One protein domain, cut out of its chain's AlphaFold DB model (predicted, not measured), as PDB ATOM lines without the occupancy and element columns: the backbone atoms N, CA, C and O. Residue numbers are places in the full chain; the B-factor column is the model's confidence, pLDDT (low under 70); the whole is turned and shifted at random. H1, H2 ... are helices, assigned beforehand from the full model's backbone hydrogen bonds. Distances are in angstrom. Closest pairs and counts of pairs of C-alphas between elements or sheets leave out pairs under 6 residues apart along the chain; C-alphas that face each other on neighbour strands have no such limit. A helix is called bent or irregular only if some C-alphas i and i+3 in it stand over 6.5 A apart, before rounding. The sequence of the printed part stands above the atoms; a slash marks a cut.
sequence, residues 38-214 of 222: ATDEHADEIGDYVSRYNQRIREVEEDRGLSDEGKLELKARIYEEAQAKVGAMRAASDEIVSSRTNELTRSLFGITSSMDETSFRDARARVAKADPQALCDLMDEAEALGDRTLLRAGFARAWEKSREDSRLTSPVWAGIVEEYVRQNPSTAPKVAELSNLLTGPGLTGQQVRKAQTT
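AT A GLANCE: This is residues 38 to 214 of the 222 residues of an uncharacterized protein of Microlunatus sagamiharensis (UniProt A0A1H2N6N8). A long helical hairpin of H1 and H2 has a helical head at the far end of H2; hairpin and head follow each other along the long axis. In the head, H4, H5 and H6 form a small up-and-down bundle, each helix running against the one before it, and H3 crosses H5; from there the chain folds back along the hairpin, H7 packing on the last part of H2 and H8 reaching H1, while residues 202 to 208 stick out. The printed part has 177 residues, with eight named helices, H1 to H8 in order, and no named strand; the class is all helix. It is only just extended, close to loose, with a radius of gyration of the C-alphas of 23.8 A, and spans 80 by 37 by 27 A, a rod.

HOW THE PARTS SIT: H2, residues 68 to 109, is the longest helix. H1, residues 38 to 62, touches it at a shallow tilt of 3 degrees, opposite ways, a hairpin; their closest C-alphas, those of Val 60 and Lys 71, are 6.1 A apart. With its residues 97 to 108 alone, H2 touches H7, residues 185 to 199, at a shallow tilt of 29 degrees, opposite ways, closest at the C-alphas of Thr 101 and Leu 194, 6.3 A. With residues 108 to 109 alone, H2 touches H5, residues 148 to 164, at a steep tilt of 42 degrees; the closest C-alphas are those of Phe 109 and Arg 152, 5.2 A. H5 is the hub, touching four helices. H3, residues 114 to 127, touches H5 at a steep tilt of 59 degrees, closest at the C-alphas of Ala 123 and Leu 150, 5.1 A. H4, residues 132 to 144, forms a hairpin with H5 at a shallow tilt of 23 degrees, the C-alphas of Met 139 and Leu 151 coming closest at 5.3 A. H5 and H6, residues 171 to 183, are also a hairpin, at a steep tilt of 39 degrees; the C-alphas of Ser 162 and Trp 173 are their closest, 5.0 A. H6 and H7 only just touch, and only at the corner by their link, with 3 pairs of C-alphas within 8 A. H8, residues 203 to 212, touches residues 43 to 50 of H1 alone at a steep tilt of 38 degrees, the same way, closest at the C-alphas of Gly 47 and Gln 212, 5.2 A. H2 and H8 are apart. Every O i to N i+4 pair is within hydrogen-bond range in H1, H2, H4, H5, H6 and H8; in H3 9 of 10 are, in H7 9 of 11.

IN THESE COORDINATES: H2 measures 60.1 A from C-alpha 68 at (1.327, 46.637, 25.049) to C-alpha 109 at (29.939, 1.918, -3.140). H1 begins at C-alpha 38, (10.447, 13.192, 1.623), and is 36.7 A long. H5 is 24.4 A, H7 21.6 A and H3 20.1 A long; H4 and H6 measure 18.5 A and 18.6 A. H7 is irregular, but only just: C-alphas 186 and 189 are 6.9 A apart. H8, 14.4 A, ends at C-alpha 212, (9.170, 30.285, 3.839).

THE WHOLE: The two C-alphas farthest apart, those of Gly 65 and Ala 144, are 80.5 A apart; the C-alphas of Ala 38 and Thr 214, the first and last that are printed, are 19.2 A apart. The printed part has no cut. No link is long; H5 to H6 is short and the others are tight. The mean pLDDT of the printed part is 82.1; residues 38 to 41, 112 to 115, 165 to 170 and 200 to 213 are under 70, and H8 has a mean of 52.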
ATOM      1  N   ALA A  38      10.802  12.976   0.209       55.34
ATOM      2  CA  ALA A  38      10.447  13.192   1.623       55.34
ATOM      3  C   ALA A  38      10.966  14.537   2.189       55.34
ATOM      4  O   ALA A  38      10.419  15.083   3.146       55.34
ATOM      5  N   THR A  39      12.011  15.098   1.578       59.91
ATOM      6  CA  THR A  39      12.548  16.435   1.865       59.91
ATOM      7  C   THR A  39      11.639  17.578   1.413       59.91
ATOM      8  O   THR A  39      11.655  18.646   2.025       59.91
ATOM      9  N   ASP A  40      10.856  17.377   0.354       64.12
ATOM     10  CA  ASP A  40       9.864  18.339  -0.124       64.12
ATOM     11  C   ASP A  40       8.673  18.395   0.836       64.12
ATOM     12  O   ASP A  40       8.240  19.484   1.203       64.12
ATOM     13  N   GLU A  41       8.233  17.242   1.338       67.44
ATOM     14  CA  GLU A  41       7.138  17.148   2.312       67.44
ATOM     15  C   GLU A  41       7.486  17.844   3.638       67.44
ATOM     16  O   GLU A  41       6.710  18.654   4.140       67.44
ATOM     17  N   HIS A  42       8.696  17.630   4.167       71.25
ATOM     18  CA  HIS A  42       9.139  18.303   5.396       71.25
ATOM     19  C   HIS A  42       9.298  19.820   5.212       71.25
ATOM     20  O   HIS A  42       9.053  20.595   6.139       71.25
ATOM     21  N   ALA A  43       9.712  20.271   4.023       73.56
ATOM     22  CA  ALA A  43       9.812  21.697   3.730       73.56
ATOM     23  C   ALA A  43       8.429  22.368   3.711       73.56
ATOM     24  O   ALA A  43       8.287  23.467   4.260       73.56
ATOM     25  N   ASP A  44       7.429  21.697   3.136       80.94
ATOM     26  CA  ASP A  44       6.039  22.153   3.116       80.94
ATOM     27  C   ASP A  44       5.459  22.197   4.541       80.94
ATOM     28  O   ASP A  44       4.917  23.225   4.951       80.94
ATOM     29  N   GLU A  45       5.686  21.163   5.360       81.50
ATOM     30  CA  GLU A  45       5.252  21.140   6.766       81.50
ATOM     31  C   GLU A  45       5.840  22.291   7.596       81.50
ATOM     32  O   GLU A  45       5.136  22.927   8.397       81.50
ATOM     33  N   ILE A  46       7.131  22.590   7.410       83.81
ATOM     34  CA  ILE A  46       7.774  23.727   8.077       83.81
ATOM     35  C   ILE A  46       7.167  25.043   7.570       83.81
ATOM     36  O   ILE A  46       6.914  25.943   8.375       83.81
ATOM     37  N   GLY A  47       6.908  25.166   6.265       85.06
ATOM     38  CA  GLY A  47       6.250  26.332   5.669       85.06
ATOM     39  C   GLY A  47       4.843  26.576   6.228       85.06
ATOM     40  O   GLY A  47       4.505  27.705   6.604       85.06
ATOM     41  N   ASP A  48       4.051  25.518   6.380       88.25
ATOM     42  CA  ASP A  48       2.715  25.563   6.978       88.25
ATOM     43  C   ASP A  48       2.766  25.943   8.460       88.25
ATOM     44  O   ASP A  48       1.936  26.714   8.960       88.25
ATOM     45  N   TYR A  49       3.755  25.430   9.196       89.44
ATOM     46  CA  TYR A  49       3.967  25.812  10.588       89.44
ATOM     47  C   TYR A  49       4.352  27.293  10.722       89.44
ATOM     48  O   TYR A  49       3.770  28.008  11.542       89.44
ATOM     49  N   VAL A  50       5.276  27.785   9.891       88.44
ATOM     50  CA  VAL A  50       5.680  29.203   9.871       88.44
ATOM     51  C   VAL A  50       4.510  30.109   9.476       88.44
ATOM     52  O   VAL A  50       4.348  31.190  10.046       88.44
ATOM     53  N   SER A  51       3.651  29.669   8.557       89.50
ATOM     54  CA  SER A  51       2.441  30.406   8.172       89.50
ATOM     55  C   SER A  51       1.462  30.543   9.340       89.50
ATOM     56  O   SER A  51       1.022  31.657   9.638       89.50
ATOM     57  N   ARG A  52       1.202  29.450  10.072       89.94
ATOM     58  CA  ARG A  52       0.383  29.469  11.298       89.94
ATOM     59  C   ARG A  52       0.995  30.333  12.399       89.94
ATOM     60  O   ARG A  52       0.284  31.088  13.056       89.94
ATOM     61  N   TYR A  53       2.313  30.271  12.573       91.06
ATOM     62  CA  TYR A  53       3.042  31.155  13.482       91.06
ATOM     63  C   TYR A  53       2.815  32.636  13.134       91.06
ATOM     64  O   TYR A  53       2.433  33.424  13.998       91.06
ATOM     65  N   ASN A  54       2.997  33.012  11.865       90.25
ATOM     66  CA  ASN A  54       2.824  34.394  11.415       90.25
ATOM     67  C   ASN A  54       1.386  34.884  11.611       90.25
ATOM     68  O   ASN A  54       1.183  36.041  11.973       90.25
ATOM     69  N   GLN A  55       0.397  34.017  11.383       92.19
ATOM     70  CA  GLN A  55      -1.001  34.324  11.670       92.19
ATOM     71  C   GLN A  55      -1.209  34.600  13.164       92.19
ATOM     72  O   GLN A  55      -1.759  35.637  13.520       92.19
ATOM     73  N   ARG A  56      -0.682  33.737  14.037       91.06
ATOM     74  CA  ARG A  56      -0.818  33.886  15.490       91.06
ATOM     75  C   ARG A  56      -0.168  35.166  16.019       91.06
ATOM     76  O   ARG A  56      -0.697  35.794  16.927       91.06
ATOM     77  N   ILE A  57       0.954  35.595  15.433       92.81
ATOM     78  CA  ILE A  57       1.565  36.892  15.762       92.81
ATOM     79  C   ILE A  57       0.647  38.063  15.383       92.81
ATOM     80  O   ILE A  57       0.537  39.003  16.168       92.81
ATOM     81  N   ARG A  58      -0.032  38.009  14.226       91.94
ATOM     82  CA  ARG A  58      -0.996  39.052  13.818       91.94
ATOM     83  C   ARG A  58      -2.215  39.091  14.732       91.94
ATOM     84  O   ARG A  58      -2.627  40.170  15.135       91.94
ATOM     85  N   GLU A  59      -2.736  37.932  15.123       92.38
ATOM     86  CA  GLU A  59      -3.858  37.843  16.067       92.38
ATOM     87  C   GLU A  59      -3.517  38.526  17.401       92.38
ATOM     88  O   GLU A  59      -4.314  39.302  17.921       92.38
ATOM     89  N   VAL A  60      -2.293  38.336  17.912       91.69
ATOM     90  CA  VAL A  60      -1.815  39.032  19.123       91.69
ATOM     91  C   VAL A  60      -1.641  40.540  18.901       91.69
ATOM     92  O   VAL A  60      -1.828  41.331  19.825       91.69
ATOM     93  N   GLU A  61      -1.275  40.973  17.693       90.38
ATOM     94  CA  GLU A  61      -1.197  42.401  17.355       90.38
ATOM     95  C   GLU A  61      -2.566  43.077  17.373       90.38
ATOM     96  O   GLU A  61      -2.700  44.180  17.917       90.38
ATOM     97  N   GLU A  62      -3.567  42.399  16.824       93.31
ATOM     98  CA  GLU A  62      -4.931  42.901  16.658       93.31
ATOM     99  C   GLU A  62      -5.788  42.768  17.927       93.31
ATOM    100  O   GLU A  62      -6.808  43.454  18.047       93.31
ATOM    101  N   ASP A  63      -5.363  41.955  18.899       92.62
ATOM    102  CA  ASP A  63      -6.076  41.766  20.162       92.62
ATOM    103  C   ASP A  63      -6.157  43.079  20.963       92.62
ATOM    104  O   ASP A  63      -5.153  43.659  21.383       92.62
ATOM    105  N   ARG A  64      -7.379  43.576  21.172       91.88
ATOM    106  CA  ARG A  64      -7.649  44.805  21.938       91.88
ATOM    107  C   ARG A  64      -7.734  44.565  23.447       91.88
ATOM    108  O   ARG A  64      -7.775  45.535  24.196       91.88
ATOM    109  N   GLY A  65      -7.794  43.307  23.881       91.81
ATOM    110  CA  GLY A  65      -7.834  42.914  25.289       91.81
ATOM    111  C   GLY A  65      -6.459  42.842  25.954       91.81
ATOM    112  O   GLY A  65      -6.387  42.753  27.177       91.81
ATOM    113  N   LEU A  66      -5.372  42.899  25.178       90.44
ATOM    114  CA  LEU A  66      -4.000  42.859  25.687       90.44
ATOM    115  C   LEU A  66      -3.393  44.263  25.793       90.44
ATOM    116  O   LEU A  66      -3.498  45.059  24.858       90.44
ATOM    117  N   SER A  67      -2.700  44.530  26.906       93.06
ATOM    118  CA  SER A  67      -1.817  45.697  27.023       93.06
ATOM    119  C   SER A  67      -0.597  45.555  26.113       93.06
ATOM    120  O   SER A  67      -0.274  44.454  25.658       93.06
ATOM    121  N   ASP A  68       0.116  46.652  25.874       89.44
ATOM    122  CA  ASP A  68       1.327  46.637  25.049       89.44
ATOM    123  C   ASP A  68       2.389  45.682  25.619       89.44
ATOM    124  O   ASP A  68       2.980  44.895  24.875       89.44
ATOM    125  N   GLU A  69       2.569  45.660  26.942       89.62
ATOM    126  CA  GLU A  69       3.453  44.710  27.623       89.62
ATOM    127  C   GLU A  69       2.972  43.261  27.466       89.62
ATOM    128  O   GLU A  69       3.771  42.383  27.138       89.62
ATOM    129  N   GLY A  70       1.667  43.008  27.620       89.38
ATOM    130  CA  GLY A  70       1.087  41.671  27.457       89.38
ATOM    131  C   GLY A  70       1.226  41.140  26.028       89.38
ATOM    132  O   GLY A  70       1.504  39.956  25.824       89.38
ATOM    133  N   LYS A  71       1.121  42.019  25.022       91.38
ATOM    134  CA  LYS A  71       1.409  41.674  23.621       91.38
ATOM    135  C   LYS A  71       2.873  41.308  23.430       91.38
ATOM    136  O   LYS A  71       3.160  40.335  22.735       91.38
ATOM    137  N   LEU A  72       3.799  42.071  24.008       90.50
ATOM    138  CA  LEU A  72       5.232  41.793  23.888       90.50
ATOM    139  C   LEU A  72       5.604  40.447  24.516       90.50
ATOM    140  O   LEU A  72       6.271  39.645  23.860       90.50
ATOM    141  N   GLU A  73       5.132  40.173  25.733       91.62
ATOM    142  CA  GLU A  73       5.384  38.910  26.434       91.62
ATOM    143  C   GLU A  73       4.802  37.714  25.666       91.62
ATOM    144  O   GLU A  73       5.489  36.720  25.418       91.62
ATOM    145  N   LEU A  74       3.555  37.832  25.201       91.12
ATOM    146  CA  LEU A  74       2.900  36.762  24.458       91.12
ATOM    147  C   LEU A  74       3.591  36.487  23.115       91.12
ATOM    148  O   LEU A  74       3.809  35.324  22.767       91.12
ATOM    149  N   LYS A  75       3.986  37.531  22.372       90.44
ATOM    150  CA  LYS A  75       4.753  37.359  21.128       90.44
ATOM    151  C   LYS A  75       6.125  36.734  21.382       90.44
ATOM    152  O   LYS A  75       6.559  35.937  20.552       90.44
ATOM    153  N   ALA A  76       6.797  37.078  22.485       89.25
ATOM    154  CA  ALA A  76       8.081  36.484  22.860       89.25
ATOM    155  C   ALA A  76       7.944  34.975  23.079       89.25
ATOM    156  O   ALA A  76       8.641  34.204  22.422       89.25
ATOM    157  N   ARG A  77       6.958  34.550  23.880       91.06
ATOM    158  CA  ARG A  77       6.683  33.126  24.113       91.06
ATOM    159  C   ARG A  77       6.357  32.376  22.818       91.06
ATOM    160  O   ARG A  77       6.935  31.328  22.549       91.06
ATOM    161  N   ILE A  78       5.467  32.928  21.985       89.62
ATOM    162  CA  ILE A  78       5.096  32.314  20.698       89.62
ATOM    163  C   ILE A  78       6.318  32.199  19.775       89.62
ATOM    164  O   ILE A  78       6.463  31.204  19.063       89.62
ATOM    165  N   TYR A  79       7.197  33.204  19.768       90.31
ATOM    166  CA  TYR A  79       8.435  33.171  18.997       90.31
ATOM    167  C   TYR A  79       9.399  32.088  19.494       90.31
ATOM    168  O   TYR A  79       9.902  31.328  18.670       90.31
ATOM    169  N   GLU A  80       9.621  31.970  20.803       90.12
ATOM    170  CA  GLU A  80      10.491  30.937  21.384       90.12
ATOM    171  C   GLU A  80       9.976  29.522  21.089       90.12
ATOM    172  O   GLU A  80      10.734  28.673  20.611       90.12
ATOM    173  N   GLU A  81       8.672  29.283  21.278       89.25
ATOM    174  CA  GLU A  81       8.016  28.015  20.931       89.25
ATOM    175  C   GLU A  81       8.183  27.687  19.440       89.25
ATOM    176  O   GLU A  81       8.531  26.562  19.066       89.25
ATOM    177  N   ALA A  82       7.964  28.675  18.566       89.31
ATOM    178  CA  ALA A  82       8.095  28.489  17.128       89.31
ATOM    179  C   ALA A  82       9.543  28.240  16.700       89.31
ATOM    180  O   ALA A  82       9.786  27.360  15.872       89.31
ATOM    181  N   GLN A  83      10.502  28.965  17.278       87.88
ATOM    182  CA  GLN A  83      11.924  28.778  17.013       87.88
ATOM    183  C   GLN A  83      12.373  27.369  17.420       87.88
ATOM    184  O   GLN A  83      13.030  26.693  16.627       87.88
ATOM    185  N   ALA A  84      11.985  26.906  18.611       85.38
ATOM    186  CA  ALA A  84      12.305  25.563  19.083       85.38
ATOM    187  C   ALA A  84      11.687  24.482  18.180       85.38
ATOM    188  O   ALA A  84      12.373  23.544  17.770       85.38
ATOM    189  N   LYS A  85      10.408  24.634  17.810       85.06
ATOM    190  CA  LYS A  85       9.697  23.646  16.988       85.06
ATOM    191  C   LYS A  85      10.243  23.559  15.564       85.06
ATOM    192  O   LYS A  85      10.496  22.454  15.087       85.06
ATOM    193  N   VAL A  86      10.473  24.699  14.908       84.75
ATOM    194  CA  VAL A  86      11.078  24.738  13.566       84.75
ATOM    195  C   VAL A  86      12.521  24.239  13.604       84.75
ATOM    196  O   VAL A  86      12.936  23.522  12.696       84.75
ATOM    197  N   GLY A  87      13.277  24.555  14.660       78.81
ATOM    198  CA  GLY A  87      14.615  24.002  14.876       78.81
ATOM    199  C   GLY A  87      14.609  22.473  14.944       78.81
ATOM    200  O   GLY A  87      15.391  21.834  14.246       78.81
ATOM    201  N   ALA A  88      13.686  21.885  15.710       81.81
ATOM    202  CA  ALA A  88      13.539  20.433  15.812       81.81
ATOM    203  C   ALA A  88      13.126  19.778  14.480       81.81
ATOM    204  O   ALA A  88      13.681  18.749  14.111       81.81
ATOM    205  N   MET A  89      12.192  20.385  13.736       81.62
ATOM    206  CA  MET A  89      11.781  19.894  12.410       81.62
ATOM    207  C   MET A  89      12.937  19.908  11.405       81.62
ATOM    208  O   MET A  89      13.113  18.953  10.653       81.62
ATOM    209  N   ARG A  90      13.758  20.967  11.415       79.56
ATOM    210  CA  ARG A  90      14.960  21.049  10.572       79.56
ATOM    211  C   ARG A  90      15.974  19.971  10.935       79.56
ATOM    212  O   ARG A  90      16.433  19.273  10.043       79.56
ATOM    213  N   ALA A  91      16.264  19.798  12.225       77.62
ATOM    214  CA  ALA A  91      17.192  18.766  12.683       77.62
ATOM    215  C   ALA A  91      16.735  17.355  12.274       77.62
ATOM    216  O   ALA A  91      17.540  16.579  11.772       77.62
ATOM    217  N   ALA A  92      15.439  17.051  12.415       75.31
ATOM    218  CA  ALA A  92      14.872  15.781  11.968       75.31
ATOM    219  C   ALA A  92      14.995  15.595  10.444       75.31
ATOM    220  O   ALA A  92      15.385  14.526   9.980       75.31
ATOM    221  N   SER A  93      14.726  16.646   9.661       76.12
ATOM    222  CA  SER A  93      14.908  16.614   8.206       76.12
ATOM    223  C   SER A  93      16.372  16.380   7.817       76.12
ATOM    224  O   SER A  93      16.643  15.579   6.923       76.12
ATOM    225  N   ASP A  94      17.317  17.052   8.476       76.19
ATOM    226  CA  ASP A  94      18.752  16.888   8.225       76.19
ATOM    227  C   ASP A  94      19.222  15.469   8.583       76.19
ATOM    228  O   ASP A  94      20.019  14.874   7.854       76.19
ATOM    229  N   GLU A  95      18.702  14.893   9.670       77.19
ATOM    230  CA  GLU A  95      19.004  13.522  10.086       77.19
ATOM    231  C   GLU A  95      18.491  12.489   9.075       77.19
ATOM    232  O   GLU A  95      19.237  11.583   8.702       77.19
ATOM    233  N   ILE A  96      17.268  12.658   8.558       77.44
ATOM    234  CA  ILE A  96      16.709  11.798   7.502       77.44
ATOM    235  C   ILE A  96      17.568  11.877   6.236       77.44
ATOM    236  O   ILE A  96      17.961  10.840   5.695       77.44
ATOM    237  N   VAL A  97      17.909  13.089   5.783       77.62
ATOM    238  CA  VAL A  97      18.754  13.292   4.594       77.62
ATOM    239  C   VAL A  97      20.132  12.674   4.790       77.62
ATOM    240  O   VAL A  97      20.618  11.972   3.903       77.62
ATOM    241  N   SER A  98      20.758  12.900   5.944       76.69
ATOM    242  CA  SER A  98      22.069  12.346   6.282       76.69
ATOM    243  C   SER A  98      22.036  10.818   6.326       76.69
ATOM    244  O   SER A  98      22.862  10.159   5.692       76.69
ATOM    245  N   SER A  99      21.041  10.239   7.003       79.44
ATOM    246  CA  SER A  99      20.844   8.792   7.094       79.44
ATOM    247  C   SER A  99      20.658   8.169   5.711       79.44
ATOM    248  O   SER A  99      21.384   7.239   5.351       79.44
ATOM    249  N   ARG A 100      19.777   8.745   4.883       84.06
ATOM    250  CA  ARG A 100      19.509   8.246   3.531       84.06
ATOM    251  C   ARG A 100      20.707   8.409   2.599       84.06
ATOM    252  O   ARG A 100      21.033   7.496   1.846       84.06
ATOM    253  N   THR A 101      21.418   9.531   2.697       81.62
ATOM    254  CA  THR A 101      22.673   9.759   1.964       81.62
ATOM    255  C   THR A 101      23.712   8.705   2.331       81.62
ATOM    256  O   THR A 101      24.345   8.132   1.442       81.62
ATOM    257  N   ASN A 102      23.873   8.406   3.624       81.62
ATOM    258  CA  ASN A 102      24.801   7.384   4.101       81.62
ATOM    259  C   ASN A 102      24.394   5.981   3.632       81.62
ATOM    260  O   ASN A 102      25.252   5.215   3.193       81.62
ATOM    261  N   GLU A 103      23.104   5.651   3.687       86.06
ATOM    262  CA  GLU A 103      22.563   4.380   3.196       86.06
ATOM    263  C   GLU A 103      22.834   4.200   1.696       86.06
ATOM    264  O   GLU A 103      23.410   3.189   1.288       86.06
ATOM    265  N   LEU A 104      22.494   5.198   0.876       86.19
ATOM    266  CA  LEU A 104      22.717   5.175  -0.570       86.19
ATOM    267  C   LEU A 104      24.205   5.106  -0.913       86.19
ATOM    268  O   LEU A 104      24.590   4.309  -1.762       86.19
ATOM    269  N   THR A 105      25.045   5.874  -0.216       84.50
ATOM    270  CA  THR A 105      26.508   5.858  -0.378       84.50
ATOM    271  C   THR A 105      27.072   4.470  -0.082       84.50
ATOM    272  O   THR A 105      27.826   3.918  -0.884       84.50
ATOM    273  N   ARG A 106      26.665   3.849   1.033       85.06
ATOM    274  CA  ARG A 106      27.074   2.478   1.378       85.06
ATOM    275  C   ARG A 106      26.563   1.459   0.365       85.06
ATOM    276  O   ARG A 106      27.302   0.551   0.002       85.06
ATOM    277  N   SER A 107      25.331   1.620  -0.111       85.75
ATOM    278  CA  SER A 107      24.711   0.713  -1.079       85.75
ATOM    279  C   SER A 107      25.351   0.798  -2.468       85.75
ATOM    280  O   SER A 107      25.564  -0.232  -3.105       85.75
ATOM    281  N   LEU A 108      25.668   2.007  -2.936       84.88
ATOM    282  CA  LEU A 108      26.293   2.257  -4.238       84.88
ATOM    283  C   LEU A 108      27.760   1.837  -4.255       84.88
ATOM    284  O   LEU A 108      28.211   1.203  -5.204       84.88
ATOM    285  N   PHE A 109      28.498   2.160  -3.194       83.62
ATOM    286  CA  PHE A 109      29.939   1.918  -3.140       83.62
ATOM    287  C   PHE A 109      30.310   0.623  -2.410       83.62
ATOM    288  O   PHE A 109      31.474   0.236  -2.390       83.62
ATOM    289  N   GLY A 110      29.319  -0.104  -1.887       72.19
ATOM    290  CA  GLY A 110      29.481  -1.472  -1.407       72.19
ATOM    291  C   GLY A 110      30.184  -1.614  -0.062       72.19
ATOM    292  O   GLY A 110      30.806  -2.644   0.177       72.19
ATOM    293  N   ILE A 111      30.101  -0.605   0.805       71.44
ATOM    294  CA  ILE A 111      30.680  -0.652   2.153       71.44
ATOM    295  C   ILE A 111      29.657  -1.323   3.079       71.44
ATOM    296  O   ILE A 111      28.823  -0.653   3.693       71.44
ATOM    297  N   THR A 112      29.677  -2.659   3.120       65.44
ATOM    298  CA  THR A 112      28.725  -3.479   3.893       65.44
ATOM    299  C   THR A 112      29.291  -4.029   5.202       65.44
ATOM    300  O   THR A 112      28.523  -4.334   6.111       65.44
ATOM    301  N   SER A 113      30.617  -4.121   5.330       64.81
ATOM    302  CA  SER A 113      31.315  -4.602   6.528       64.81
ATOM    303  C   SER A 113      32.623  -3.839   6.782       64.81
ATOM    304  O   SER A 113      33.126  -3.134   5.908       64.81
ATOM    305  N   SER A 114      33.211  -4.008   7.971       63.00
ATOM    306  CA  SER A 114      34.514  -3.411   8.320       63.00
ATOM    307  C   SER A 114      35.680  -3.961   7.485       63.00
ATOM    308  O   SER A 114      36.675  -3.268   7.262       63.00
ATOM    309  N   MET A 115      35.568  -5.201   6.994       61.06
ATOM    310  CA  MET A 115      36.552  -5.800   6.089       61.06
ATOM    311  C   MET A 115      36.460  -5.177   4.691       61.06
ATOM    312  O   MET A 115      37.487  -4.822   4.110       61.06
ATOM    313  N   ASP A 116      35.237  -4.950   4.203       74.69
ATOM    314  CA  ASP A 116      34.991  -4.255   2.934       74.69
ATOM    315  C   ASP A 116      35.502  -2.811   2.982       74.69
ATOM    316  O   ASP A 116      36.021  -2.302   1.993       74.69
ATOM    317  N   GLU A 117      35.430  -2.159   4.146       79.75
ATOM    318  CA  GLU A 117      35.907  -0.789   4.341       79.75
ATOM    319  C   GLU A 117      37.425  -0.650   4.122       79.75
ATOM    320  O   GLU A 117      37.880   0.315   3.505       79.75
ATOM    321  N   THR A 118      38.221  -1.632   4.563       85.19
ATOM    322  CA  THR A 118      39.683  -1.601   4.377       85.19
ATOM    323  C   THR A 118      40.069  -1.810   2.913       85.19
ATOM    324  O   THR A 118      40.880  -1.042   2.388       85.19
ATOM    325  N   SER A 119      39.466  -2.797   2.244       86.06
ATOM    326  CA  SER A 119      39.694  -3.054   0.817       86.06
ATOM    327  C   SER A 119      39.219  -1.890  -0.045       86.06
ATOM    328  O   SER A 119      39.925  -1.459  -0.955       86.06
ATOM    329  N   PHE A 120      38.059  -1.317   0.281       87.94
ATOM    330  CA  PHE A 120      37.544  -0.138  -0.407       87.94
ATOM    331  C   PHE A 120      38.456   1.074  -0.210       87.94
ATOM    332  O   PHE A 120      38.708   1.808  -1.162       87.94
ATOM    333  N   ARG A 121      39.015   1.282   0.991       88.69
ATOM    334  CA  ARG A 121      39.986   2.358   1.245       88.69
ATOM    335  C   ARG A 121      41.257   2.196   0.413       88.69
ATOM    336  O   ARG A 121      41.742   3.192  -0.122       88.69
ATOM    337  N   ASP A 122      41.788   0.978   0.302       90.50
ATOM    338  CA  ASP A 122      42.961   0.705  -0.537       90.50
ATOM    339  C   ASP A 122      42.653   0.952  -2.019       90.50
ATOM    340  O   ASP A 122      43.351   1.720  -2.681       90.50
ATOM    341  N   ALA A 123      41.539   0.409  -2.515       92.81
ATOM    342  CA  ALA A 123      41.068   0.662  -3.872       92.81
ATOM    343  C   ALA A 123      40.872   2.164  -4.139       92.81
ATOM    344  O   ALA A 123      41.312   2.679  -5.169       92.81
ATOM    345  N   ARG A 124      40.303   2.904  -3.178       92.31
ATOM    346  CA  ARG A 124      40.137   4.359  -3.262       92.31
ATOM    347  C   ARG A 124      41.480   5.082  -3.341       92.31
ATOM    348  O   ARG A 124      41.603   6.031  -4.108       92.31
ATOM    349  N   ALA A 125      42.488   4.636  -2.592       93.25
ATOM    350  CA  ALA A 125      43.837   5.193  -2.665       93.25
ATOM    351  C   ALA A 125      44.481   4.968  -4.045       93.25
ATOM    352  O   ALA A 125      45.146   5.876  -4.550       93.25
ATOM    353  N   ARG A 126      44.230   3.814  -4.681       92.50
ATOM    354  CA  ARG A 126      44.715   3.506  -6.039       92.50
ATOM    355  C   ARG A 126      44.095   4.422  -7.094       92.50
ATOM    356  O   ARG A 126      44.819   4.990  -7.906       92.50
ATOM    357  N   VAL A 127      42.780   4.645  -7.040       95.44
ATOM    358  CA  VAL A 127      42.079   5.507  -8.016       95.44
ATOM    359  C   VAL A 127      42.168   7.007  -7.695       95.44
ATOM    360  O   VAL A 127      41.820   7.842  -8.527       95.44
ATOM    361  N   ALA A 128      42.650   7.395  -6.508       93.00
ATOM    362  CA  ALA A 128      42.633   8.786  -6.035       93.00
ATOM    363  C   ALA A 128      43.392   9.776  -6.932       93.00
ATOM    364  O   ALA A 128      43.083  10.972  -6.923       93.00
ATOM    365  N   LYS A 129      44.396   9.303  -7.677       91.00
ATOM    366  CA  LYS A 129      45.221  10.122  -8.581       91.00
ATOM    367  C   LYS A 129      45.003   9.807 -10.059       91.00
ATOM    368  O   LYS A 129      45.635  10.456 -10.885       91.00
ATOM    369  N   ALA A 130      44.130   8.851 -10.379       92.56
ATOM    370  CA  ALA A 130      43.811   8.531 -11.760       92.56
ATOM    371  C   ALA A 130      43.149   9.746 -12.430       92.56
ATOM    372  O   ALA A 130      42.264  10.385 -11.847       92.56
ATOM    373  N   ASP A 131      43.623  10.079 -13.629       92.38
ATOM    374  CA  ASP A 131      42.901  10.943 -14.557       92.38
ATOM    375  C   ASP A 131      41.749  10.147 -15.210       92.38
ATOM    376  O   ASP A 131      41.616   8.950 -14.943       92.38
ATOM    377  N   PRO A 132      40.868  10.774 -16.011       91.50
ATOM    378  CA  PRO A 132      39.725  10.062 -16.570       91.50
ATOM    379  C   PRO A 132      40.103   8.834 -17.408       91.50
ATOM    380  O   PRO A 132      39.426   7.818 -17.304       91.50
ATOM    381  N   GLN A 133      41.176   8.906 -18.204       91.56
ATOM    382  CA  GLN A 133      41.578   7.795 -19.069       91.56
ATOM    383  C   GLN A 133      42.151   6.649 -18.239       91.56
ATOM    384  O   GLN A 133      41.691   5.518 -18.360       91.56
ATOM    385  N   ALA A 134      43.087   6.958 -17.340       93.56
ATOM    386  CA  ALA A 134      43.664   5.969 -16.438       93.56
ATOM    387  C   ALA A 134      42.597   5.323 -15.542       93.56
ATOM    388  O   ALA A 134      42.742   4.171 -15.144       93.56
ATOM    389  N   LEU A 135      41.528   6.056 -15.205       94.62
ATOM    390  CA  LEU A 135      40.413   5.489 -14.460       94.62
ATOM    391  C   LEU A 135      39.623   4.475 -15.292       94.62
ATOM    392  O   LEU A 135      39.307   3.417 -14.756       94.62
ATOM    393  N   CYS A 136      39.313   4.780 -16.557       93.25
ATOM    394  CA  CYS A 136      38.651   3.830 -17.453       93.25
ATOM    395  C   CYS A 136      39.471   2.544 -17.583       93.25
ATOM    396  O   CYS A 136      38.941   1.475 -17.310       93.25
ATOM    397  N   ASP A 137      40.772   2.659 -17.866       93.81
ATOM    398  CA  ASP A 137      41.653   1.496 -18.026       93.81
ATOM    399  C   ASP A 137      41.668   0.621 -16.751       93.81
ATOM    400  O   ASP A 137      41.569  -0.604 -16.819       93.81
ATOM    401  N   LEU A 138      41.725   1.251 -15.567       94.88
ATOM    402  CA  LEU A 138      41.642   0.551 -14.277       94.88
ATOM    403  C   LEU A 138      40.280  -0.109 -14.041       94.88
ATOM    404  O   LEU A 138      40.213  -1.156 -13.400       94.88
ATOM    405  N   MET A 139      39.190   0.517 -14.489       94.62
ATOM    406  CA  MET A 139      37.843  -0.035 -14.360       94.62
ATOM    407  C   MET A 139      37.636  -1.221 -15.308       94.62
ATOM    408  O   MET A 139      37.095  -2.231 -14.867       94.62
ATOM    409  N   ASP A 140      38.137  -1.148 -16.538       93.06
ATOM    410  CA  ASP A 140      38.078  -2.242 -17.514       93.06
ATOM    411  C   ASP A 140      38.892  -3.455 -17.033       93.06
ATOM    412  O   ASP A 140      38.415  -4.594 -17.057       93.06
ATOM    413  N   GLU A 141      40.102  -3.225 -16.505       94.75
ATOM    414  CA  GLU A 141      40.914  -4.282 -15.891       94.75
ATOM    415  C   GLU A 141      40.207  -4.890 -14.671       94.75
ATOM    416  O   GLU A 141      40.125  -6.114 -14.530       94.75
ATOM    417  N   ALA A 142      39.646  -4.049 -13.796       94.38
ATOM    418  CA  ALA A 142      38.892  -4.506 -12.637       94.38
ATOM    419  C   ALA A 142      37.661  -5.333 -13.040       94.38
ATOM    420  O   ALA A 142      37.344  -6.320 -12.375       94.38
ATOM    421  N   GLU A 143      36.979  -4.977 -14.129       92.94
ATOM    422  CA  GLU A 143      35.877  -5.766 -14.675       92.94
ATOM    423  C   GLU A 143      36.347  -7.126 -15.190       92.94
ATOM    424  O   GLU A 143      35.774  -8.149 -14.798       92.94
ATOM    425  N   ALA A 144      37.424  -7.158 -15.979       93.88
ATOM    426  CA  ALA A 144      37.999  -8.393 -16.510       93.88
ATOM    427  C   ALA A 144      38.461  -9.356 -15.400       93.88
ATOM    428  O   ALA A 144      38.302 -10.573 -15.519       93.88
ATOM    429  N   LEU A 145      38.996  -8.818 -14.301       94.19
ATOM    430  CA  LEU A 145      39.446  -9.584 -13.134       94.19
ATOM    431  C   LEU A 145      38.325  -9.888 -12.125       94.19
ATOM    432  O   LEU A 145      38.543 -10.627 -11.164       94.19
ATOM    433  N   GLY A 146      37.129  -9.324 -12.314       90.94
ATOM    434  CA  GLY A 146      36.021  -9.444 -11.368       90.94
ATOM    435  C   GLY A 146      36.227  -8.688 -10.046       90.94
ATOM    436  O   GLY A 146      35.515  -8.964  -9.076       90.94
ATOM    437  N   ASP A 147      37.154  -7.726  -9.983       92.44
ATOM    438  CA  ASP A 147      37.397  -6.875  -8.814       92.44
ATOM    439  C   ASP A 147      36.299  -5.807  -8.671       92.44
ATOM    440  O   ASP A 147      36.398  -4.651  -9.095       92.44
ATOM    441  N   ARG A 148      35.210  -6.205  -8.012       90.12
ATOM    442  CA  ARG A 148      34.072  -5.319  -7.739       90.12
ATOM    443  C   ARG A 148      34.418  -4.171  -6.790       90.12
ATOM    444  O   ARG A 148      33.729  -3.152  -6.825       90.12
ATOM    445  N   THR A 149      35.448  -4.311  -5.958       91.44
ATOM    446  CA  THR A 149      35.853  -3.263  -5.009       91.44
ATOM    447  C   THR A 149      36.542  -2.124  -5.747       91.44
ATOM    448  O   THR A 149      36.193  -0.961  -5.533       91.44
ATOM    449  N   LEU A 150      37.459  -2.453  -6.661       92.38
ATOM    450  CA  LEU A 150      38.141  -1.468  -7.495       92.38
ATOM    451  C   LEU A 150      37.179  -0.778  -8.469       92.38
ATOM    452  O   LEU A 150      37.191   0.450  -8.552       92.38
ATOM    453  N   LEU A 151      36.263  -1.531  -9.091       92.44
ATOM    454  CA  LEU A 151      35.186  -0.968  -9.916       92.44
ATOM    455  C   LEU A 151      34.334   0.059  -9.156       92.44
ATOM    456  O   LEU A 151      34.094   1.163  -9.646       92.44
ATOM    457  N   ARG A 152      33.888  -0.276  -7.937       91.50
ATOM    458  CA  ARG A 152      33.082   0.632  -7.099       91.50
ATOM    459  C   ARG A 152      33.874   1.850  -6.636       91.50
ATOM    460  O   ARG A 152      33.319   2.945  -6.593       91.50
ATOM    461  N   ALA A 153      35.151   1.680  -6.294       93.06
ATOM    462  CA  ALA A 153      36.023   2.794  -5.933       93.06
ATOM    463  C   ALA A 153      36.234   3.743  -7.122       93.06
ATOM    464  O   ALA A 153      36.191   4.963  -6.945       93.06
ATOM    465  N   GLY A 154      36.401   3.195  -8.330       93.75
ATOM    466  CA  GLY A 154      36.511   3.989  -9.548       93.75
ATOM    467  C   GLY A 154      35.225   4.746  -9.866       93.75
ATOM    468  O   GLY A 154      35.256   5.962 -10.050       93.75
ATOM    469  N   PHE A 155      34.078   4.073  -9.775       92.81
ATOM    470  CA  PHE A 155      32.772   4.720  -9.887       92.81
ATOM    471  C   PHE A 155      32.589   5.857  -8.863       92.81
ATOM    472  O   PHE A 155      32.202   6.966  -9.235       92.81
ATOM    473  N   ALA A 156      32.933   5.630  -7.589       90.94
ATOM    474  CA  ALA A 156      32.869   6.656  -6.546       90.94
ATOM    475  C   ALA A 156      33.737   7.878  -6.884       90.94
ATOM    476  O   ALA A 156      33.307   9.019  -6.712       90.94
ATOM    477  N   ARG A 157      34.943   7.650  -7.417       91.50
ATOM    478  CA  ARG A 157      35.842   8.721  -7.854       91.50
ATOM    479  C   ARG A 157      35.253   9.524  -9.014       91.50
ATOM    480  O   ARG A 157      35.289  10.754  -8.966       91.50
ATOM    481  N   ALA A 158      34.719   8.848 -10.029       91.06
ATOM    482  CA  ALA A 158      34.078   9.504 -11.164       91.06
ATOM    483  C   ALA A 158      32.862  10.330 -10.719       91.06
ATOM    484  O   ALA A 158      32.724  11.486 -11.120       91.06
ATOM    485  N   TRP A 159      32.045   9.784  -9.814       88.19
ATOM    486  CA  TRP A 159      30.916  10.482  -9.203       88.19
ATOM    487  C   TRP A 159      31.349  11.755  -8.468       88.19
ATOM    488  O   TRP A 159      30.836  12.837  -8.755       88.19
ATOM    489  N   GLU A 160      32.330  11.658  -7.568       86.88
ATOM    490  CA  GLU A 160      32.876  12.808  -6.834       86.88
ATOM    491  C   GLU A 160      33.386  13.895  -7.784       86.88
ATOM    492  O   GLU A 160      33.019  15.065  -7.649       86.88
ATOM    493  N   LYS A 161      34.164  13.504  -8.800       87.25
ATOM    494  CA  LYS A 161      34.725  14.442  -9.777       87.25
ATOM    495  C   LYS A 161      33.676  15.083 -10.673       87.25
ATOM    496  O   LYS A 161      33.765  16.282 -10.922       87.25
ATOM    497  N   SER A 162      32.658  14.331 -11.090       85.25
ATOM    498  CA  SER A 162      31.549  14.866 -11.891       85.25
ATOM    499  C   SER A 162      30.786  15.982 -11.165       85.25
ATOM    500  O   SER A 162      30.293  16.908 -11.802       85.25
ATOM    501  N   ARG A 163      30.736  15.933  -9.826       80.62
ATOM    502  CA  ARG A 163      30.060  16.936  -8.990       80.62
ATOM    503  C   ARG A 163      30.928  18.152  -8.680       80.62
ATOM    504  O   ARG A 163      30.408  19.259  -8.565       80.62
ATOM    505  N   GLU A 164      32.236  17.958  -8.524       77.75
ATOM    506  CA  GLU A 164      33.192  19.064  -8.382       77.75
ATOM    507  C   GLU A 164      33.225  19.936  -9.647       77.75
ATOM    508  O   GLU A 164      33.342  21.162  -9.558       77.75
ATOM    509  N   ASP A 165      33.038  19.318 -10.817       67.38
ATOM    510  CA  ASP A 165      33.039  19.960 -12.135       67.38
ATOM    511  C   ASP A 165      31.722  20.700 -12.455       67.38
ATOM    512  O   ASP A 165      31.172  20.648 -13.551       67.38
ATOM    513  N   SER A 166      31.224  21.470 -11.483       55.38
ATOM    514  CA  SER A 166      30.086  22.398 -11.627       55.38
ATOM    515  C   SER A 166      30.335  23.548 -12.621       55.38
ATOM    516  O   SER A 166      29.497  24.438 -12.784       55.38
ATOM    517  N   ARG A 167      31.503  23.569 -13.277       48.88
ATOM    518  CA  ARG A 167      31.961  24.632 -14.168       48.88
ATOM    519  C   ARG A 167      32.628  24.032 -15.399       48.88
ATOM    520  O   ARG A 167      33.841  24.023 -15.460       48.88
ATOM    521  N   LEU A 168      31.847  23.623 -16.400       47.62
ATOM    522  CA  LEU A 168      32.232  23.608 -17.827       47.62
ATOM    523  C   LEU A 168      33.540  22.889 -18.256       47.62
ATOM    524  O   LEU A 168      33.855  22.977 -19.443       47.62
ATOM    525  N   THR A 169      34.307  22.191 -17.402       47.59
ATOM    526  CA  THR A 169      35.708  21.862 -17.751       47.59
ATOM    527  C   THR A 169      35.986  20.388 -18.052       47.59
ATOM    528  O   THR A 169      37.009  20.104 -18.675       47.59
ATOM    529  N   SER A 170      35.094  19.440 -17.755       57.19
ATOM    530  CA  SER A 170      35.248  18.077 -18.283       57.19
ATOM    531  C   SER A 170      33.967  17.222 -18.220       57.19
ATOM    532  O   SER A 170      33.721  16.533 -17.229       57.19
ATOM    533  N   PRO A 171      33.184  17.119 -19.316       75.62
ATOM    534  CA  PRO A 171      32.053  16.180 -19.422       75.62
ATOM    535  C   PRO A 171      32.474  14.694 -19.403       75.62
ATOM    536  O   PRO A 171      31.651  13.803 -19.623       75.62
ATOM    537  N   VAL A 172      33.763  14.417 -19.185       85.12
ATOM    538  CA  VAL A 172      34.361  13.084 -19.226       85.12
ATOM    539  C   VAL A 172      34.027  12.298 -17.958       85.12
ATOM    540  O   VAL A 172      33.587  11.160 -18.063       85.12
ATOM    541  N   TRP A 173      34.127  12.907 -16.768       87.94
ATOM    542  CA  TRP A 173      33.796  12.223 -15.505       87.94
ATOM    543  C   TRP A 173      32.323  11.811 -15.430       87.94
ATOM    544  O   TRP A 173      32.015  10.702 -15.005       87.94
ATOM    545  N   ALA A 174      31.420  12.680 -15.896       86.62
ATOM    546  CA  ALA A 174      30.004  12.350 -16.031       86.62
ATOM    547  C   ALA A 174      29.785  11.193 -17.022       86.62
ATOM    548  O   ALA A 174      29.003  10.294 -16.738       86.62
ATOM    549  N   GLY A 175      30.540  11.153 -18.128       88.06
ATOM    550  CA  GLY A 175      30.508  10.037 -19.078       88.06
ATOM    551  C   GLY A 175      30.893   8.689 -18.456       88.06
ATOM    552  O   GLY A 175      30.247   7.689 -18.749       88.06
ATOM    553  N   ILE A 176      31.876   8.661 -17.551       91.12
ATOM    554  CA  ILE A 176      32.274   7.436 -16.827       91.12
ATOM    555  C   ILE A 176      31.154   6.969 -15.883       91.12
ATOM    556  O   ILE A 176      30.857   5.778 -15.802       91.12
ATOM    557  N   VAL A 177      30.495   7.903 -15.188       90.00
ATOM    558  CA  VAL A 177      29.319   7.603 -14.351       90.00
ATOM    559  C   VAL A 177      28.176   7.045 -15.204       90.00
ATOM    560  O   VAL A 177      27.585   6.032 -14.836       90.00
ATOM    561  N   GLU A 178      27.875   7.682 -16.337       88.50
ATOM    562  CA  GLU A 178      26.835   7.249 -17.279       88.50
ATOM    563  C   GLU A 178      27.103   5.840 -17.814       88.50
ATOM    564  O   GLU A 178      26.192   5.013 -17.838       88.50
ATOM    565  N   GLU A 179      28.347   5.559 -18.209       90.00
ATOM    566  CA  GLU A 179      28.787   4.244 -18.676       90.00
ATOM    567  C   GLU A 179      28.549   3.174 -17.615       90.00
ATOM    568  O   GLU A 179      27.843   2.193 -17.857       90.00
ATOM    569  N   TYR A 180      29.049   3.415 -16.403       89.94
ATOM    570  CA  TYR A 180      28.892   2.486 -15.292       89.94
ATOM    571  C   TYR A 180      27.418   2.218 -14.970       89.94
ATOM    572  O   TYR A 180      27.023   1.067 -14.778       89.94
ATOM    573  N   VAL A 181      26.581   3.261 -14.937       90.25
ATOM    574  CA  VAL A 181      25.137   3.132 -14.682       90.25
ATOM    575  C   VAL A 181      24.438   2.360 -15.802       90.25
ATOM    576  O   VAL A 181      23.557   1.548 -15.522       90.25
ATOM    577  N   ARG A 182      24.841   2.562 -17.062       89.88
ATOM    578  CA  ARG A 182      24.289   1.829 -18.209       89.88
ATOM    579  C   ARG A 182      24.617   0.341 -18.142       89.88
ATOM    580  O   ARG A 182      23.749  -0.482 -18.420       89.88
ATOM    581  N   GLN A 183      25.837   0.004 -17.729       88.00
ATOM    582  CA  GLN A 183      26.273  -1.377 -17.500       88.00
ATOM    583  C   GLN A 183      25.668  -1.985 -16.222       88.00
ATOM    584  O   GLN A 183      25.511  -3.200 -16.122       88.00
ATOM    585  N   ASN A 184      25.267  -1.149 -15.256       86.50
ATOM    586  CA  ASN A 184      24.682  -1.560 -13.978       86.50
ATOM    587  C   ASN A 184      23.312  -0.890 -13.734       86.50
ATOM    588  O   ASN A 184      23.189  -0.083 -12.804       86.50
ATOM    589  N   PRO A 185      22.246  -1.233 -14.491       88.06
ATOM    590  CA  PRO A 185      20.968  -0.508 -14.448       88.06
ATOM    591  C   PRO A 185      20.301  -0.442 -13.067       88.06
ATOM    592  O   PRO A 185      19.581   0.504 -12.762       88.06
ATOM    593  N   SER A 186      20.569  -1.415 -12.191       85.81
ATOM    594  CA  SER A 186      20.073  -1.431 -10.808       85.81
ATOM    595  C   SER A 186      20.652  -0.312  -9.926       85.81
ATOM    596  O   SER A 186      20.107  -0.025  -8.858       85.81
ATOM    597  N   THR A 187      21.742   0.331 -10.355       86.12
ATOM    598  CA  THR A 187      22.361   1.471  -9.660       86.12
ATOM    599  C   THR A 187      21.738   2.808 -10.058       86.12
ATOM    600  O   THR A 187      21.705   3.714  -9.227       86.12
ATOM    601  N   ALA A 188      21.156   2.912 -11.259       86.00
ATOM    602  CA  ALA A 188      20.539   4.130 -11.787       86.00
ATOM    603  C   ALA A 188      19.580   4.839 -10.806       86.00
ATOM    604  O   ALA A 188      19.791   6.027 -10.550       86.00
ATOM    605  N   PRO A 189      18.581   4.161 -10.194       84.25
ATOM    606  CA  PRO A 189      17.654   4.835  -9.281       84.25
ATOM    607  C   PRO A 189      18.354   5.382  -8.032       84.25
ATOM    608  O   PRO A 189      18.045   6.480  -7.581       84.25
ATOM    609  N   LYS A 190      19.356   4.668  -7.506       86.25
ATOM    610  CA  LYS A 190      20.113   5.088  -6.317       86.25
ATOM    611  C   LYS A 190      21.010   6.288  -6.607       86.25
ATOM    612  O   LYS A 190      21.154   7.165  -5.762       86.25
ATOM    613  N   VAL A 191      21.614   6.323  -7.794       85.75
ATOM    614  CA  VAL A 191      22.426   7.452  -8.263       85.75
ATOM    615  C   VAL A 191      21.556   8.696  -8.440       85.75
ATOM    616  O   VAL A 191      21.935   9.770  -7.977       85.75
ATOM    617  N   ALA A 192      20.375   8.548  -9.048       83.94
ATOM    618  CA  ALA A 192      19.416   9.639  -9.204       83.94
ATOM    619  C   ALA A 192      18.943  10.177  -7.843       83.94
ATOM    620  O   ALA A 192      19.004  11.382  -7.603       83.94
ATOM    621  N   GLU A 193      18.560   9.290  -6.923       81.62
ATOM    622  CA  GLU A 193      18.140   9.665  -5.570       81.62
ATOM    623  C   GLU A 193      19.262  10.378  -4.796       81.62
ATOM    624  O   GLU A 193      19.048  11.451  -4.231       81.62
ATOM    625  N   LEU A 194      20.485   9.838  -4.831       83.00
ATOM    626  CA  LEU A 194      21.643  10.457  -4.184       83.00
ATOM    627  C   LEU A 194      21.952  11.837  -4.785       83.00
ATOM    628  O   LEU A 194      22.261  12.774  -4.048       83.00
ATOM    629  N   SER A 195      21.841  11.985  -6.110       82.06
ATOM    630  CA  SER A 195      21.986  13.279  -6.788       82.06
ATOM    631  C   SER A 195      20.977  14.302  -6.272       82.06
ATOM    632  O   SER A 195      21.346  15.439  -5.966       82.06
ATOM    633  N   ASN A 196      19.716  13.886  -6.128       78.19
ATOM    634  CA  ASN A 196      18.624  14.742  -5.678       78.19
ATOM    635  C   ASN A 196      18.829  15.203  -4.230       78.19
ATOM    636  O   ASN A 196      18.710  16.396  -3.945       78.19
ATOM    637  N   LEU A 197      19.215  14.289  -3.332       76.94
ATOM    638  CA  LEU A 197      19.500  14.618  -1.930       76.94
ATOM    639  C   LEU A 197      20.665  15.602  -1.785       76.94
ATOM    640  O   LEU A 197      20.631  16.482  -0.928       76.94
ATOM    641  N   LEU A 198      21.691  15.469  -2.629       74.25
ATOM    642  CA  LEU A 198      22.918  16.259  -2.528       74.25
ATOM    643  C   LEU A 198      22.877  17.592  -3.283       74.25
ATOM    644  O   LEU A 198      23.623  18.509  -2.934       74.25
ATOM    645  N   THR A 199      22.061  17.698  -4.330       70.62
ATOM    646  CA  THR A 199      21.909  18.932  -5.119       70.62
ATOM    647  C   THR A 199      20.827  19.835  -4.525       70.62
ATOM    648  O   THR A 199      20.904  21.057  -4.656       70.62
ATOM    649  N   GLY A 200      19.859  19.250  -3.808       58.84
ATOM    650  CA  GLY A 200      18.700  19.960  -3.280       58.84
ATOM    651  C   GLY A 200      17.845  20.595  -4.388       58.84
ATOM    652  O   GLY A 200      18.189  20.541  -5.572       58.84
ATOM    653  N   PRO A 201      16.718  21.240  -4.039       47.69
ATOM    654  CA  PRO A 201      16.006  22.085  -4.987       47.69
ATOM    655  C   PRO A 201      16.972  23.192  -5.413       47.69
ATOM    656  O   PRO A 201      17.554  23.845  -4.544       47.69
ATOM    657  N   GLY A 202      17.158  23.400  -6.718       45.00
ATOM    658  CA  GLY A 202      18.104  24.383  -7.256       45.00
ATOM    659  C   GLY A 202      17.974  25.789  -6.645       45.00
ATOM    660  O   GLY A 202      17.008  26.110  -5.952       45.00
ATOM    661  N   LEU A 203      18.955  26.656  -6.927       34.22
ATOM    662  CA  LEU A 203      19.142  27.989  -6.318       34.22
ATOM    663  C   LEU A 203      17.848  28.812  -6.126       34.22
ATOM    664  O   LEU A 203      17.686  29.469  -5.099       34.22
ATOM    665  N   THR A 204      16.906  28.746  -7.068       43.91
ATOM    666  CA  THR A 204      15.606  29.432  -7.013       43.91
ATOM    667  C   THR A 204      14.626  28.806  -6.010       43.91
ATOM    668  O   THR A 204      13.976  29.529  -5.258       43.91
ATOM    669  N   GLY A 205      14.551  27.474  -5.928       47.31
ATOM    670  CA  GLY A 205      13.716  26.764  -4.952       47.31
ATOM    671  C   GLY A 205      14.271  26.866  -3.530       47.31
ATOM    672  O   GLY A 205      13.517  27.057  -2.575       47.31
ATOM    673  N   GLN A 206      15.598  26.836  -3.378       49.56
ATOM    674  CA  GLN A 206      16.251  26.936  -2.072       49.56
ATOM    675  C   GLN A 206      16.060  28.313  -1.414       49.56
ATOM    676  O   GLN A 206      15.876  28.391  -0.199       49.56
ATOM    677  N   GLN A 207      16.085  29.406  -2.184       47.97
ATOM    678  CA  GLN A 207      15.871  30.759  -1.651       47.97
ATOM    679  C   GLN A 207      14.420  30.988  -1.213       47.97
ATOM    680  O   GLN A 207      14.188  31.518  -0.125       47.97
ATOM    681  N   VAL A 208      13.452  30.528  -2.013       51.72
ATOM    682  CA  VAL A 208      12.022  30.612  -1.675       51.72
ATOM    683  C   VAL A 208      11.710  29.758  -0.442       51.72
ATOM    684  O   VAL A 208      11.079  30.250   0.494       51.72
ATOM    685  N   ARG A 209      12.253  28.537  -0.357       60.22
ATOM    686  CA  ARG A 209      12.082  27.660   0.815       60.22
ATOM    687  C   ARG A 209      12.773  28.191   2.066       60.22
ATOM    688  O   ARG A 209      12.185  28.160   3.143       60.22
ATOM    689  N   LYS A 210      13.985  28.747   1.965       60.19
ATOM    690  CA  LYS A 210      14.641  29.407   3.112       60.19
ATOM    691  C   LYS A 210      13.819  30.591   3.623       60.19
ATOM    692  O   LYS A 210      13.732  30.787   4.835       60.19
ATOM    693  N   ALA A 211      13.185  31.352   2.731       57.69
ATOM    694  CA  ALA A 211      12.306  32.451   3.121       57.69
ATOM    695  C   ALA A 211      11.005  31.964   3.789       57.69
ATOM    696  O   ALA A 211      10.580  32.576   4.768       57.69
ATOM    697  N   GLN A 212      10.411  30.867   3.304       63.19
ATOM    698  CA  GLN A 212       9.170  30.285   3.839       63.19
ATOM    699  C   GLN A 212       9.363  29.528   5.157       63.19
ATOM    700  O   GLN A 212       8.474  29.526   5.999       63.19
ATOM    701  N   THR A 213      10.534  28.931   5.376       69.38
ATOM    702  CA  THR A 213      10.812  28.100   6.561       69.38
ATOM    703  C   THR A 213      11.460  28.865   7.715       69.38
ATOM    704  O   THR A 213      11.830  28.256   8.718       69.38
ATOM    705  N   THR A 214      11.660  30.181   7.596       78.88
ATOM    706  CA  THR A 214      12.340  30.985   8.624       78.88
ATOM    707  C   THR A 214      11.343  31.702   9.526       78.88
ATOM    708  O   THR A 214      10.616  32.591   9.086       78.88
TER     709      THR A 214